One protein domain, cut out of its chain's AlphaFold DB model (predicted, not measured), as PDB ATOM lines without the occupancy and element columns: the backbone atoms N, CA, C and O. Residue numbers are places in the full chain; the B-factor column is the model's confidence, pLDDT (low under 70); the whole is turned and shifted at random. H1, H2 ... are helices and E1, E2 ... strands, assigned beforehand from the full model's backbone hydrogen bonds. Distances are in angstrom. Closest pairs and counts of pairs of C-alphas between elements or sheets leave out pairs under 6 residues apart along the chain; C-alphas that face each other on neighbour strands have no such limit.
ATOM      1  N   THR A   2     -19.559 -32.296 -38.619       74.56
ATOM      2  CA  THR A   2     -19.391 -33.585 -37.905       74.56
ATOM      3  C   THR A   2     -20.106 -33.676 -36.550       74.56
ATOM      4  O   THR A   2     -20.766 -34.678 -36.296       74.56
ATOM      5  N   ALA A   3     -20.041 -32.646 -35.699       81.94
ATOM      6  CA  ALA A   3     -20.704 -32.668 -34.387       81.94
ATOM      7  C   ALA A   3     -22.243 -32.711 -34.488       81.94
ATOM      8  O   ALA A   3     -22.876 -33.536 -33.836       81.94
ATOM      9  N   ALA A   4     -22.837 -31.882 -35.355       82.25
ATOM     10  CA  ALA A   4     -24.285 -31.851 -35.579       82.25
ATOM     11  C   ALA A   4     -24.810 -33.192 -36.119       82.25
ATOM     12  O   ALA A   4     -25.822 -33.696 -35.645       82.25
ATOM     13  N   THR A   5     -24.080 -33.831 -37.042       83.88
ATOM     14  CA  THR A   5     -24.437 -35.165 -37.548       83.88
ATOM     15  C   THR A   5     -24.367 -36.244 -36.463       83.88
ATOM     16  O   THR A   5     -25.211 -37.137 -36.432       83.88
ATOM     17  N   VAL A   6     -23.374 -36.187 -35.568       85.75
ATOM     18  CA  VAL A   6     -23.256 -37.146 -34.454       85.75
ATOM     19  C   VAL A   6     -24.424 -36.995 -33.480       85.75
ATOM     20  O   VAL A   6     -25.023 -38.006 -33.117       85.75
ATOM     21  N   LEU A   7     -24.785 -35.761 -33.117       85.69
ATOM     22  CA  LEU A   7     -25.940 -35.485 -32.258       85.69
ATOM     23  C   LEU A   7     -27.247 -35.949 -32.911       85.69
ATOM     24  O   LEU A   7     -28.011 -36.682 -32.292       85.69
ATOM     25  N   ALA A   8     -27.456 -35.627 -34.189       85.81
ATOM     26  CA  ALA A   8     -28.648 -36.044 -34.922       85.81
ATOM     27  C   ALA A   8     -28.805 -37.579 -34.952       85.81
ATOM     28  O   ALA A   8     -29.905 -38.102 -34.785       85.81
ATOM     29  N   ARG A   9     -27.703 -38.327 -35.094       86.06
ATOM     30  CA  ARG A   9     -27.717 -39.801 -35.032       86.06
ATOM     31  C   ARG A   9     -27.979 -40.348 -33.627       86.06
ATOM     32  O   ARG A   9     -28.581 -41.412 -33.506       86.06
ATOM     33  N   GLN A  10     -27.534 -39.659 -32.576       86.31
ATOM     34  CA  GLN A  10     -27.833 -40.044 -31.191       86.31
ATOM     35  C   GLN A  10     -29.316 -39.851 -30.868       86.31
ATOM     36  O   GLN A  10     -29.940 -40.766 -30.332       86.31
ATOM     37  N   GLU A  11     -29.891 -38.717 -31.268       86.94
ATOM     38  CA  GLU A  11     -31.328 -38.463 -31.141       86.94
ATOM     39  C   GLU A  11     -32.146 -39.470 -31.956       86.94
ATOM     40  O   GLU A  11     -33.098 -40.059 -31.448       86.94
ATOM     41  N   LEU A  12     -31.720 -39.779 -33.187       85.56
ATOM     42  CA  LEU A  12     -32.364 -40.815 -33.997       85.56
ATOM     43  C   LEU A  12     -32.348 -42.185 -33.302       85.56
ATOM     44  O   LEU A  12     -33.338 -42.909 -33.365       85.56
ATOM     45  N   LEU A  13     -31.261 -42.542 -32.607       84.88
ATOM     46  CA  LEU A  13     -31.196 -43.777 -31.820       84.88
ATOM     47  C   LEU A  13     -32.180 -43.766 -30.647       84.88
ATOM     48  O   LEU A  13     -32.809 -44.789 -30.372       84.88
ATOM     49  N   ALA A  14     -32.327 -42.630 -29.964       85.00
ATOM     50  CA  ALA A  14     -33.296 -42.479 -28.884       85.00
ATOM     51  C   ALA A  14     -34.737 -42.625 -29.399       85.00
ATOM     52  O   ALA A  14     -35.525 -43.365 -28.809       85.00
ATOM     53  N   ILE A  15     -35.052 -42.009 -30.542       85.56
ATOM     54  CA  ILE A  15     -36.355 -42.139 -31.206       85.56
ATOM     55  C   ILE A  15     -36.597 -43.592 -31.632       85.56
ATOM     56  O   ILE A  15     -37.638 -44.162 -31.313       85.56
ATOM     57  N   ALA A  16     -35.621 -44.221 -32.296       82.50
ATOM     58  CA  ALA A  16     -35.731 -45.594 -32.784       82.50
ATOM     59  C   ALA A  16     -35.985 -46.600 -31.651       82.50
ATOM     60  O   ALA A  16     -36.768 -47.527 -31.824       82.50
ATOM     61  N   ARG A  17     -35.383 -46.399 -30.471       83.19
ATOM     62  CA  ARG A  17     -35.619 -47.227 -29.273       83.19
ATOM     63  C   ARG A  17     -37.071 -47.192 -28.792       83.19
ATOM     64  O   ARG A  17     -37.564 -48.211 -28.307       83.19
ATOM     65  N   GLY A  18     -37.742 -46.051 -28.942       82.31
ATOM     66  CA  GLY A  18     -39.144 -45.864 -28.572       82.31
ATOM     67  C   GLY A  18     -40.147 -46.479 -29.552       82.31
ATOM     68  O   GLY A  18     -41.330 -46.557 -29.228       82.31
ATOM     69  N   VAL A  19     -39.705 -46.932 -30.730       84.19
ATOM     70  CA  VAL A  19     -40.589 -47.539 -31.732       84.19
ATOM     71  C   VAL A  19     -41.107 -48.890 -31.229       84.19
ATOM     72  O   VAL A  19     -40.348 -49.753 -30.782       84.19
ATOM     73  N   THR A  20     -42.421 -49.084 -31.311       81.38
ATOM     74  CA  THR A  20     -43.088 -50.350 -30.993       81.38
ATOM     75  C   THR A  20     -42.955 -51.325 -32.158       81.38
ATOM     76  O   THR A  20     -43.343 -51.016 -33.289       81.38
ATOM     77  N   ILE A  21     -42.417 -52.515 -31.880       77.94
ATOM     78  CA  ILE A  21     -42.346 -53.600 -32.862       77.94
ATOM     79  C   ILE A  21     -43.727 -54.243 -32.959       77.94
ATOM     80  O   ILE A  21     -44.294 -54.286 -34.044       77.94
ATOM     81  N   ASP A  22     -44.290 -54.663 -31.825       75.00
ATOM     82  CA  ASP A  22     -45.610 -55.287 -31.713       75.00
ATOM     83  C   ASP A  22     -46.319 -54.869 -30.404       75.00
ATOM     84  O   ASP A  22     -45.877 -53.959 -29.687       75.00
ATOM     85  N   SER A  23     -47.431 -55.530 -30.070       73.25
ATOM     86  CA  SER A  23     -48.210 -55.236 -28.862       73.25
ATOM     87  C   SER A  23     -47.528 -55.546 -27.535       73.25
ATOM     88  O   SER A  23     -48.047 -55.130 -26.497       73.25
ATOM     89  N   LEU A  24     -46.387 -56.236 -27.552       71.56
ATOM     90  CA  LEU A  24     -45.653 -56.698 -26.374       71.56
ATOM     91  C   LEU A  24     -44.227 -56.129 -26.305       71.56
ATOM     92  O   LEU A  24     -43.676 -55.994 -25.215       71.56
ATOM     93  N   THR A  25     -43.638 -55.771 -27.446       77.94
ATOM     94  CA  THR A  25     -42.199 -55.547 -27.599       77.94
ATOM     95  C   THR A  25     -41.916 -54.222 -28.301       77.94
ATOM     96  O   THR A  25     -42.501 -53.888 -29.333       77.94
ATOM     97  N   THR A  26     -40.964 -53.463 -27.763       84.25
ATOM     98  CA  THR A  26     -40.379 -52.271 -28.397       84.25
ATOM     99  C   THR A  26     -38.990 -52.580 -28.941       84.25
ATOM    100  O   THR A  26     -38.364 -53.563 -28.534       84.25
ATOM    101  N   VAL A  27     -38.458 -51.722 -29.815       82.00
ATOM    102  CA  VAL A  27     -37.073 -51.848 -30.301       82.00
ATOM    103  C   VAL A  27     -36.095 -51.876 -29.129       82.00
ATOM    104  O   VAL A  27     -35.214 -52.729 -29.090       82.00
ATOM    105  N   GLN A  28     -36.289 -51.027 -28.115       82.44
ATOM    106  CA  GLN A  28     -35.483 -51.073 -26.895       82.44
ATOM    107  C   GLN A  28     -35.559 -52.430 -26.183       82.44
ATOM    108  O   GLN A  28     -34.520 -52.969 -25.807       82.44
ATOM    109  N   ALA A  29     -36.757 -52.991 -26.000       82.06
ATOM    110  CA  ALA A  29     -36.915 -54.292 -25.352       82.06
ATOM    111  C   ALA A  29     -36.205 -55.408 -26.142       82.06
ATOM    112  O   ALA A  29     -35.510 -56.231 -25.546       82.06
ATOM    113  N   ALA A  30     -36.294 -55.383 -27.475       79.81
ATOM    114  CA  ALA A  30     -35.586 -56.323 -28.344       79.81
ATOM    115  C   ALA A  30     -34.054 -56.163 -28.278       79.81
ATOM    116  O   ALA A  30     -33.327 -57.156 -28.292       79.81
ATOM    117  N   MET A  31     -33.549 -54.928 -28.161       81.81
ATOM    118  CA  MET A  31     -32.114 -54.650 -27.995       81.81
ATOM    119  C   MET A  31     -31.586 -55.162 -26.649       81.81
ATOM    120  O   MET A  31     -30.514 -55.753 -26.601       81.81
ATOM    121  N   VAL A  32     -32.349 -54.995 -25.563       84.88
ATOM    122  CA  VAL A  32     -31.960 -55.479 -24.224       84.88
ATOM    123  C   VAL A  32     -31.864 -57.006 -24.182       84.88
ATOM    124  O   VAL A  32     -31.011 -57.555 -23.489       84.88
ATOM    125  N   GLN A  33     -32.717 -57.704 -24.932       81.25
ATOM    126  CA  GLN A  33     -32.721 -59.167 -24.975       81.25
ATOM    127  C   GLN A  33     -31.573 -59.764 -25.803       81.25
ATOM    128  O   GLN A  33     -31.247 -60.937 -25.626       81.25
ATOM    129  N   SER A  34     -30.958 -58.995 -26.710       79.12
ATOM    130  CA  SER A  34     -29.939 -59.494 -27.636       79.12
ATOM    131  C   SER A  34     -28.900 -58.423 -27.960       79.12
ATOM    132  O   SER A  34     -29.158 -57.490 -28.725       79.12
ATOM    133  N   SER A  35     -27.674 -58.620 -27.470       76.81
ATOM    134  CA  SER A  35     -26.527 -57.751 -27.773       76.81
ATOM    135  C   SER A  35     -26.187 -57.713 -29.267       76.81
ATOM    136  O   SER A  35     -25.692 -56.707 -29.773       76.81
ATOM    137  N   VAL A  36     -26.499 -58.781 -30.010       81.94
ATOM    138  CA  VAL A  36     -26.352 -58.820 -31.473       81.94
ATOM    139  C   VAL A  36     -27.376 -57.904 -32.142       81.94
ATOM    140  O   VAL A  36     -27.025 -57.167 -33.064       81.94
ATOM    141  N   THR A  37     -28.626 -57.917 -31.674       76.81
ATOM    142  CA  THR A  37     -29.684 -57.027 -32.171       76.81
ATOM    143  C   THR A  37     -29.360 -55.579 -31.825       76.81
ATOM    144  O   THR A  37     -29.429 -54.717 -32.696       76.81
ATOM    145  N   GLU A  38     -28.901 -55.313 -30.599       80.25
ATOM    146  CA  GLU A  38     -28.413 -53.997 -30.186       80.25
ATOM    147  C   GLU A  38     -27.280 -53.487 -31.085       80.25
ATOM    148  O   GLU A  38     -27.345 -52.357 -31.580       80.25
ATOM    149  N   ALA A  39     -26.256 -54.313 -31.318       80.75
ATOM    150  CA  ALA A  39     -25.105 -53.945 -32.133       80.75
ATOM    151  C   ALA A  39     -25.506 -53.662 -33.587       80.75
ATOM    152  O   ALA A  39     -25.043 -52.681 -34.170       80.75
ATOM    153  N   ARG A  40     -26.398 -54.479 -34.162       81.31
ATOM    154  CA  ARG A  40     -26.886 -54.307 -35.537       81.31
ATOM    155  C   ARG A  40     -27.777 -53.074 -35.684       81.31
ATOM    156  O   ARG A  40     -27.512 -52.258 -36.560       81.31
ATOM    157  N   VAL A  41     -28.754 -52.876 -34.796       81.25
ATOM    158  CA  VAL A  41     -29.621 -51.682 -34.790       81.25
ATOM    159  C   VAL A  41     -28.787 -50.409 -34.629       81.25
ATOM    160  O   VAL A  41     -28.949 -49.449 -35.385       81.25
ATOM    161  N   SER A  42     -27.825 -50.417 -33.704       80.56
ATOM    162  CA  SER A  42     -26.898 -49.296 -33.517       80.56
ATOM    163  C   SER A  42     -26.017 -49.065 -34.748       80.56
ATOM    164  O   SER A  42     -25.719 -47.918 -35.075       80.56
ATOM    165  N   GLY A  43     -25.607 -50.131 -35.440       82.06
ATOM    166  CA  GLY A  43     -24.856 -50.068 -36.693       82.06
ATOM    167  C   GLY A  43     -25.633 -49.369 -37.807       82.06
ATOM    168  O   GLY A  43     -25.125 -48.408 -38.384       82.06
ATOM    169  N   VAL A  44     -26.885 -49.776 -38.038       84.25
ATOM    170  CA  VAL A  44     -27.771 -49.167 -39.048       84.25
ATOM    171  C   VAL A  44     -27.999 -47.684 -38.762       84.25
ATOM    172  O   VAL A  44     -27.851 -46.847 -39.648       84.25
ATOM    173  N   ILE A  45     -28.276 -47.324 -37.506       82.12
ATOM    174  CA  ILE A  45     -28.538 -45.927 -37.122       82.12
ATOM    175  C   ILE A  45     -27.270 -45.066 -37.208       82.12
ATOM    176  O   ILE A  45     -27.323 -43.906 -37.616       82.12
ATOM    177  N   ARG A  46     -26.093 -45.622 -36.899       81.12
ATOM    178  CA  ARG A  46     -24.811 -44.933 -37.138       81.12
ATOM    179  C   ARG A  46     -24.549 -44.709 -38.629       81.12
ATOM    180  O   ARG A  46     -23.943 -43.699 -38.981       81.12
ATOM    181  N   GLY A  47     -25.024 -45.620 -39.474       79.88
ATOM    182  CA  GLY A  47     -25.027 -45.508 -40.931       79.88
ATOM    183  C   GLY A  47     -26.143 -44.628 -41.503       79.88
ATOM    184  O   GLY A  47     -26.195 -44.476 -42.722       79.88
ATOM    185  N   ALA A  48     -27.006 -44.029 -40.667       82.69
ATOM    186  CA  ALA A  48     -28.130 -43.215 -41.126       82.69
ATOM    187  C   ALA A  48     -27.669 -42.112 -42.083       82.69
ATOM    188  O   ALA A  48     -26.689 -41.391 -41.817       82.69
ATOM    189  N   GLN A  49     -28.390 -41.996 -43.196       82.50
ATOM    190  CA  GLN A  49     -28.080 -41.045 -44.248       82.50
ATOM    191  C   GLN A  49     -28.541 -39.648 -43.842       82.50
ATOM    192  O   GLN A  49     -29.594 -39.468 -43.226       82.50
ATOM    193  N   VAL A  50     -27.721 -38.657 -44.185       85.62
ATOM    194  CA  VAL A  50     -28.086 -37.249 -44.053       85.62
ATOM    195  C   VAL A  50     -28.946 -36.895 -45.257       85.62
ATOM    196  O   VAL A  50     -28.489 -37.015 -46.390       85.62
ATOM    197  N   VAL A  51     -30.187 -36.501 -45.000       88.25
ATOM    198  CA  VAL A  51     -31.184 -36.202 -46.038       88.25
ATOM    199  C   VAL A  51     -31.248 -34.705 -46.325       88.25
ATOM    200  O   VAL A  51     -31.557 -34.312 -47.443       88.25
ATOM    201  N   ASP A  52     -30.923 -33.870 -45.336       85.44
ATOM    202  CA  ASP A  52     -30.908 -32.416 -45.483       85.44
ATOM    203  C   ASP A  52     -29.855 -31.787 -44.563       85.44
ATOM    204  O   ASP A  52     -29.610 -32.275 -43.454       85.44
ATOM    205  N   VAL A  53     -29.238 -30.700 -45.024       86.25
ATOM    206  CA  VAL A  53     -28.320 -29.874 -44.233       86.25
ATOM    207  C   VAL A  53     -28.623 -28.413 -44.511       86.25
ATOM    208  O   VAL A  53     -28.474 -27.955 -45.643       86.25
ATOM    209  N   ARG A  54     -28.986 -27.666 -43.468       87.62
ATOM    210  CA  ARG A  54     -29.267 -26.230 -43.558       87.62
ATOM    211  C   ARG A  54     -28.299 -25.433 -42.705       87.62
ATOM    212  O   ARG A  54     -28.089 -25.738 -41.534       87.62
ATOM    213  N   ASP A  55     -27.736 -24.390 -43.300       84.81
ATOM    214  CA  ASP A  55     -27.010 -23.354 -42.571       84.81
ATOM    215  C   ASP A  55     -28.023 -22.314 -42.082       84.81
ATOM    216  O   ASP A  55     -28.759 -21.729 -42.878       84.81
ATOM    217  N   LEU A  56     -28.098 -22.132 -40.767       84.19
ATOM    218  CA  LEU A  56     -29.024 -21.200 -40.124       84.19
ATOM    219  C   LEU A  56     -28.390 -19.812 -39.910       84.19
ATOM    220  O   LEU A  56     -29.045 -18.910 -39.390       84.19
ATOM    221  N   GLY A  57     -27.132 -19.625 -40.319       78.50
ATOM    222  CA  GLY A  57     -26.354 -18.420 -40.072       78.50
ATOM    223  C   GLY A  57     -25.744 -18.384 -38.667       78.50
ATOM    224  O   GLY A  57     -26.141 -19.104 -37.752       78.50
ATOM    225  N   GLY A  58     -24.710 -17.556 -38.488       80.31
ATOM    226  CA  GLY A  58     -24.042 -17.393 -37.188       80.31
ATOM    227  C   GLY A  58     -23.252 -18.619 -36.704       80.31
ATOM    228  O   GLY A  58     -22.918 -18.697 -35.526       80.31
ATOM    229  N   GLY A  59     -22.950 -19.575 -37.592       80.00
ATOM    230  CA  GLY A  59     -22.240 -20.818 -37.266       80.00
ATOM    231  C   GLY A  59     -23.145 -21.971 -36.811       80.00
ATOM    232  O   GLY A  59     -22.634 -23.046 -36.489       80.00
ATOM    233  N   ALA A  60     -24.468 -21.777 -36.802       79.38
ATOM    234  CA  ALA A  60     -25.440 -22.825 -36.513       79.38
ATOM    235  C   ALA A  60     -25.785 -23.628 -37.778       79.38
ATOM    236  O   ALA A  60     -26.075 -23.065 -38.832       79.38
ATOM    237  N   VAL A  61     -25.779 -24.958 -37.664       85.12
ATOM    238  CA  VAL A  61     -26.096 -25.883 -38.761       85.12
ATOM    239  C   VAL A  61     -27.138 -26.885 -38.278       85.12
ATOM    240  O   VAL A  61     -26.928 -27.546 -37.260       85.12
ATOM    241  N   GLU A  62     -28.222 -27.030 -39.029       84.12
ATOM    242  CA  GLU A  62     -29.240 -28.061 -38.844       84.12
ATOM    243  C   GLU A  62     -28.959 -29.234 -39.789       84.12
ATOM    244  O   GLU A  62     -28.650 -29.049 -40.967       84.12
ATOM    245  N   VAL A  63     -29.030 -30.457 -39.263       85.94
ATOM    246  CA  VAL A  63     -28.775 -31.688 -40.016       85.94
ATOM    247  C   VAL A  63     -29.949 -32.628 -39.801       85.94
ATOM    248  O   VAL A  63     -30.201 -33.048 -38.674       85.94
ATOM    249  N   THR A  64     -30.618 -33.008 -40.884       85.31
ATOM    250  CA  THR A  64     -31.689 -34.006 -40.855       85.31
ATOM    251  C   THR A  64     -31.126 -35.357 -41.265       85.31
ATOM    252  O   THR A  64     -30.584 -35.512 -42.362       85.31
ATOM    253  N   VAL A  65     -31.268 -36.351 -40.393       86.62
ATOM    254  CA  VAL A  65     -30.927 -37.751 -40.675       86.62
ATOM    255  C   VAL A  65     -32.194 -38.589 -40.727       86.62
ATOM    256  O   VAL A  65     -33.131 -38.344 -39.970       86.62
ATOM    257  N   ALA A  66     -32.218 -39.595 -41.597       83.56
ATOM    258  CA  ALA A  66     -33.331 -40.531 -41.669       83.56
ATOM    259  C   ALA A  66     -32.842 -41.960 -41.900       83.56
ATOM    260  O   ALA A  66     -31.784 -42.198 -42.490       83.56
ATOM    261  N   ILE A  67     -33.658 -42.908 -41.449       85.00
ATOM    262  CA  ILE A  67     -33.567 -44.318 -41.816       85.00
ATOM    263  C   ILE A  67     -34.938 -44.777 -42.311       85.00
ATOM    264  O   ILE A  67     -35.955 -44.386 -41.731       85.00
ATOM    265  N   PRO A  68     -35.004 -45.597 -43.370       81.69
ATOM    266  CA  PRO A  68     -36.246 -46.264 -43.711       81.69
ATOM    267  C   PRO A  68     -36.621 -47.223 -42.574       81.69
ATOM    268  O   PRO A  68     -35.789 -47.987 -42.089       81.69
ATOM    269  N   ALA A  69     -37.887 -47.192 -42.154       77.31
ATOM    270  CA  ALA A  69     -38.430 -48.179 -41.216       77.31
ATOM    271  C   ALA A  69     -38.615 -49.566 -41.870       77.31
ATOM    272  O   ALA A  69     -38.935 -50.535 -41.189       77.31
ATOM    273  N   THR A  70     -38.421 -49.651 -43.188       75.94
ATOM    274  CA  THR A  70     -38.406 -50.862 -44.014       75.94
ATOM    275  C   THR A  70     -36.967 -51.270 -44.361       75.94
ATOM    276  O   THR A  70     -35.998 -50.612 -43.980       75.94
ATOM    277  N   GLY A  71     -36.801 -52.374 -45.082       78.81
ATOM    278  CA  GLY A  71     -35.507 -52.890 -45.513       78.81
ATOM    279  C   GLY A  71     -34.696 -53.441 -44.345       78.81
ATOM    280  O   GLY A  71     -35.217 -54.188 -43.518       78.81
ATOM    281  N   GLU A  72     -33.424 -53.054 -44.269       77.75
ATOM    282  CA  GLU A  72     -32.466 -53.568 -43.283       77.75
ATOM    283  C   GLU A  72     -32.945 -53.363 -41.837       77.75
ATOM    284  O   GLU A  72     -32.806 -54.255 -41.005       77.75
ATOM    285  N   PHE A  73     -33.581 -52.225 -41.533       77.19
ATOM    286  CA  PHE A  73     -34.104 -51.975 -40.190       77.19
ATOM    287  C   PHE A  73     -35.248 -52.934 -39.839       77.19
ATOM    288  O   PHE A  73     -35.231 -53.533 -38.765       77.19
ATOM    289  N   ALA A  74     -36.199 -53.138 -40.758       78.06
ATOM    290  CA  ALA A  74     -37.284 -54.100 -40.576       78.06
ATOM    291  C   ALA A  74     -36.758 -55.535 -40.463       78.06
ATOM    292  O   ALA A  74     -37.200 -56.272 -39.593       78.06
ATOM    293  N   GLU A  75     -35.784 -55.936 -41.279       78.94
ATOM    294  CA  GLU A  75     -35.211 -57.285 -41.226       78.94
ATOM    295  C   GLU A  75     -34.601 -57.623 -39.855       78.94
ATOM    296  O   GLU A  75     -34.673 -58.773 -39.412       78.94
ATOM    297  N   LEU A  76     -34.040 -56.616 -39.176       76.44
ATOM    298  CA  LEU A  76     -33.401 -56.754 -37.867       76.44
ATOM    299  C   LEU A  76     -34.382 -56.847 -36.700       76.44
ATOM    300  O   LEU A  76     -34.111 -57.566 -35.739       76.44
ATOM    301  N   VAL A  77     -35.468 -56.076 -36.749       73.19
ATOM    302  CA  VAL A  77     -36.390 -55.913 -35.612       73.19
ATOM    303  C   VAL A  77     -37.682 -56.703 -35.773       73.19
ATOM    304  O   VAL A  77     -38.311 -57.038 -34.773       73.19
ATOM    305  N   VAL A  78     -38.080 -57.028 -37.006       72.62
ATOM    306  CA  VAL A  78     -39.238 -57.884 -37.256       72.62
ATOM    307  C   VAL A  78     -38.868 -59.304 -36.824       72.62
ATOM    308  O   VAL A  78     -37.914 -59.879 -37.364       72.62
TER     309      VAL A  78
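This is residues 2 to 78 of the 229 residues of an uncharacterized protein of Candidatus Rokubacteria bacterium (UniProt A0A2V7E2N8). A long two-strand hairpin, E1 and E2, makes one end of a rod, and the short helices H2, H3 and H4 cluster at the other. H1 joins the two ends: its residues 2 to 12 pack on the hairpin, mainly beside E2, and its last residues reach H2. The printed part has 77 residues, in the order H1, H2, H3, E1, E2, H4, with an antiparallel sheet E1 - E2; the class is mixed, helices and strands. It is only just loose, close to compact, with a radius of gyration of the C-alphas of 14.0 A and spans of 46 by 20 by 20 A.

H1, residues 2 to 17, begins at C-alpha 2 (-19.391, -33.585, -37.905) and is 22.9 A long. H2 is residues 27 to 33, and H3 is residues 35 to 46, 16.0 A long. E1, residues 49 to 57, is 23.1 A long; E2, residues 60 to 66, is 20.1 A long. H4, residues 72 to 77, ends at C-alpha 77 (-36.390, -55.913, -35.612).

H3 is the hub. With residues 42 to 46 alone it touches H1, at a steep tilt of 45 degrees, opposite ways; the closest C-alphas, of Arg 9 and Arg 46, are 6.3 A apart. H3 touches H4, closest at the C-alphas of Thr 37 and Leu 76, 6.8 A. H2 and H3 touch only at the corner, closest at the C-alphas of Met 31 and Glu 38, 4.4 A. The closest C-alphas of H1 and E2, of Thr 5 and Val 63, are 6.1 A apart. In the hairpin E1 and E2, N 54 and O 62 at 2.9 A and N 62 and O 54 at 2.8 A are within hydrogen-bond range. In H1, H2, H3 and H4 every O i to N i+4 pair is within hydrogen-bond range. H1 and H4 are apart.

The C-alphas farthest apart, of Leu 24 and Gly 58, are 46.1 A apart. The printed part has no cut and no long link. No printed residue is under 70 in pLDDT.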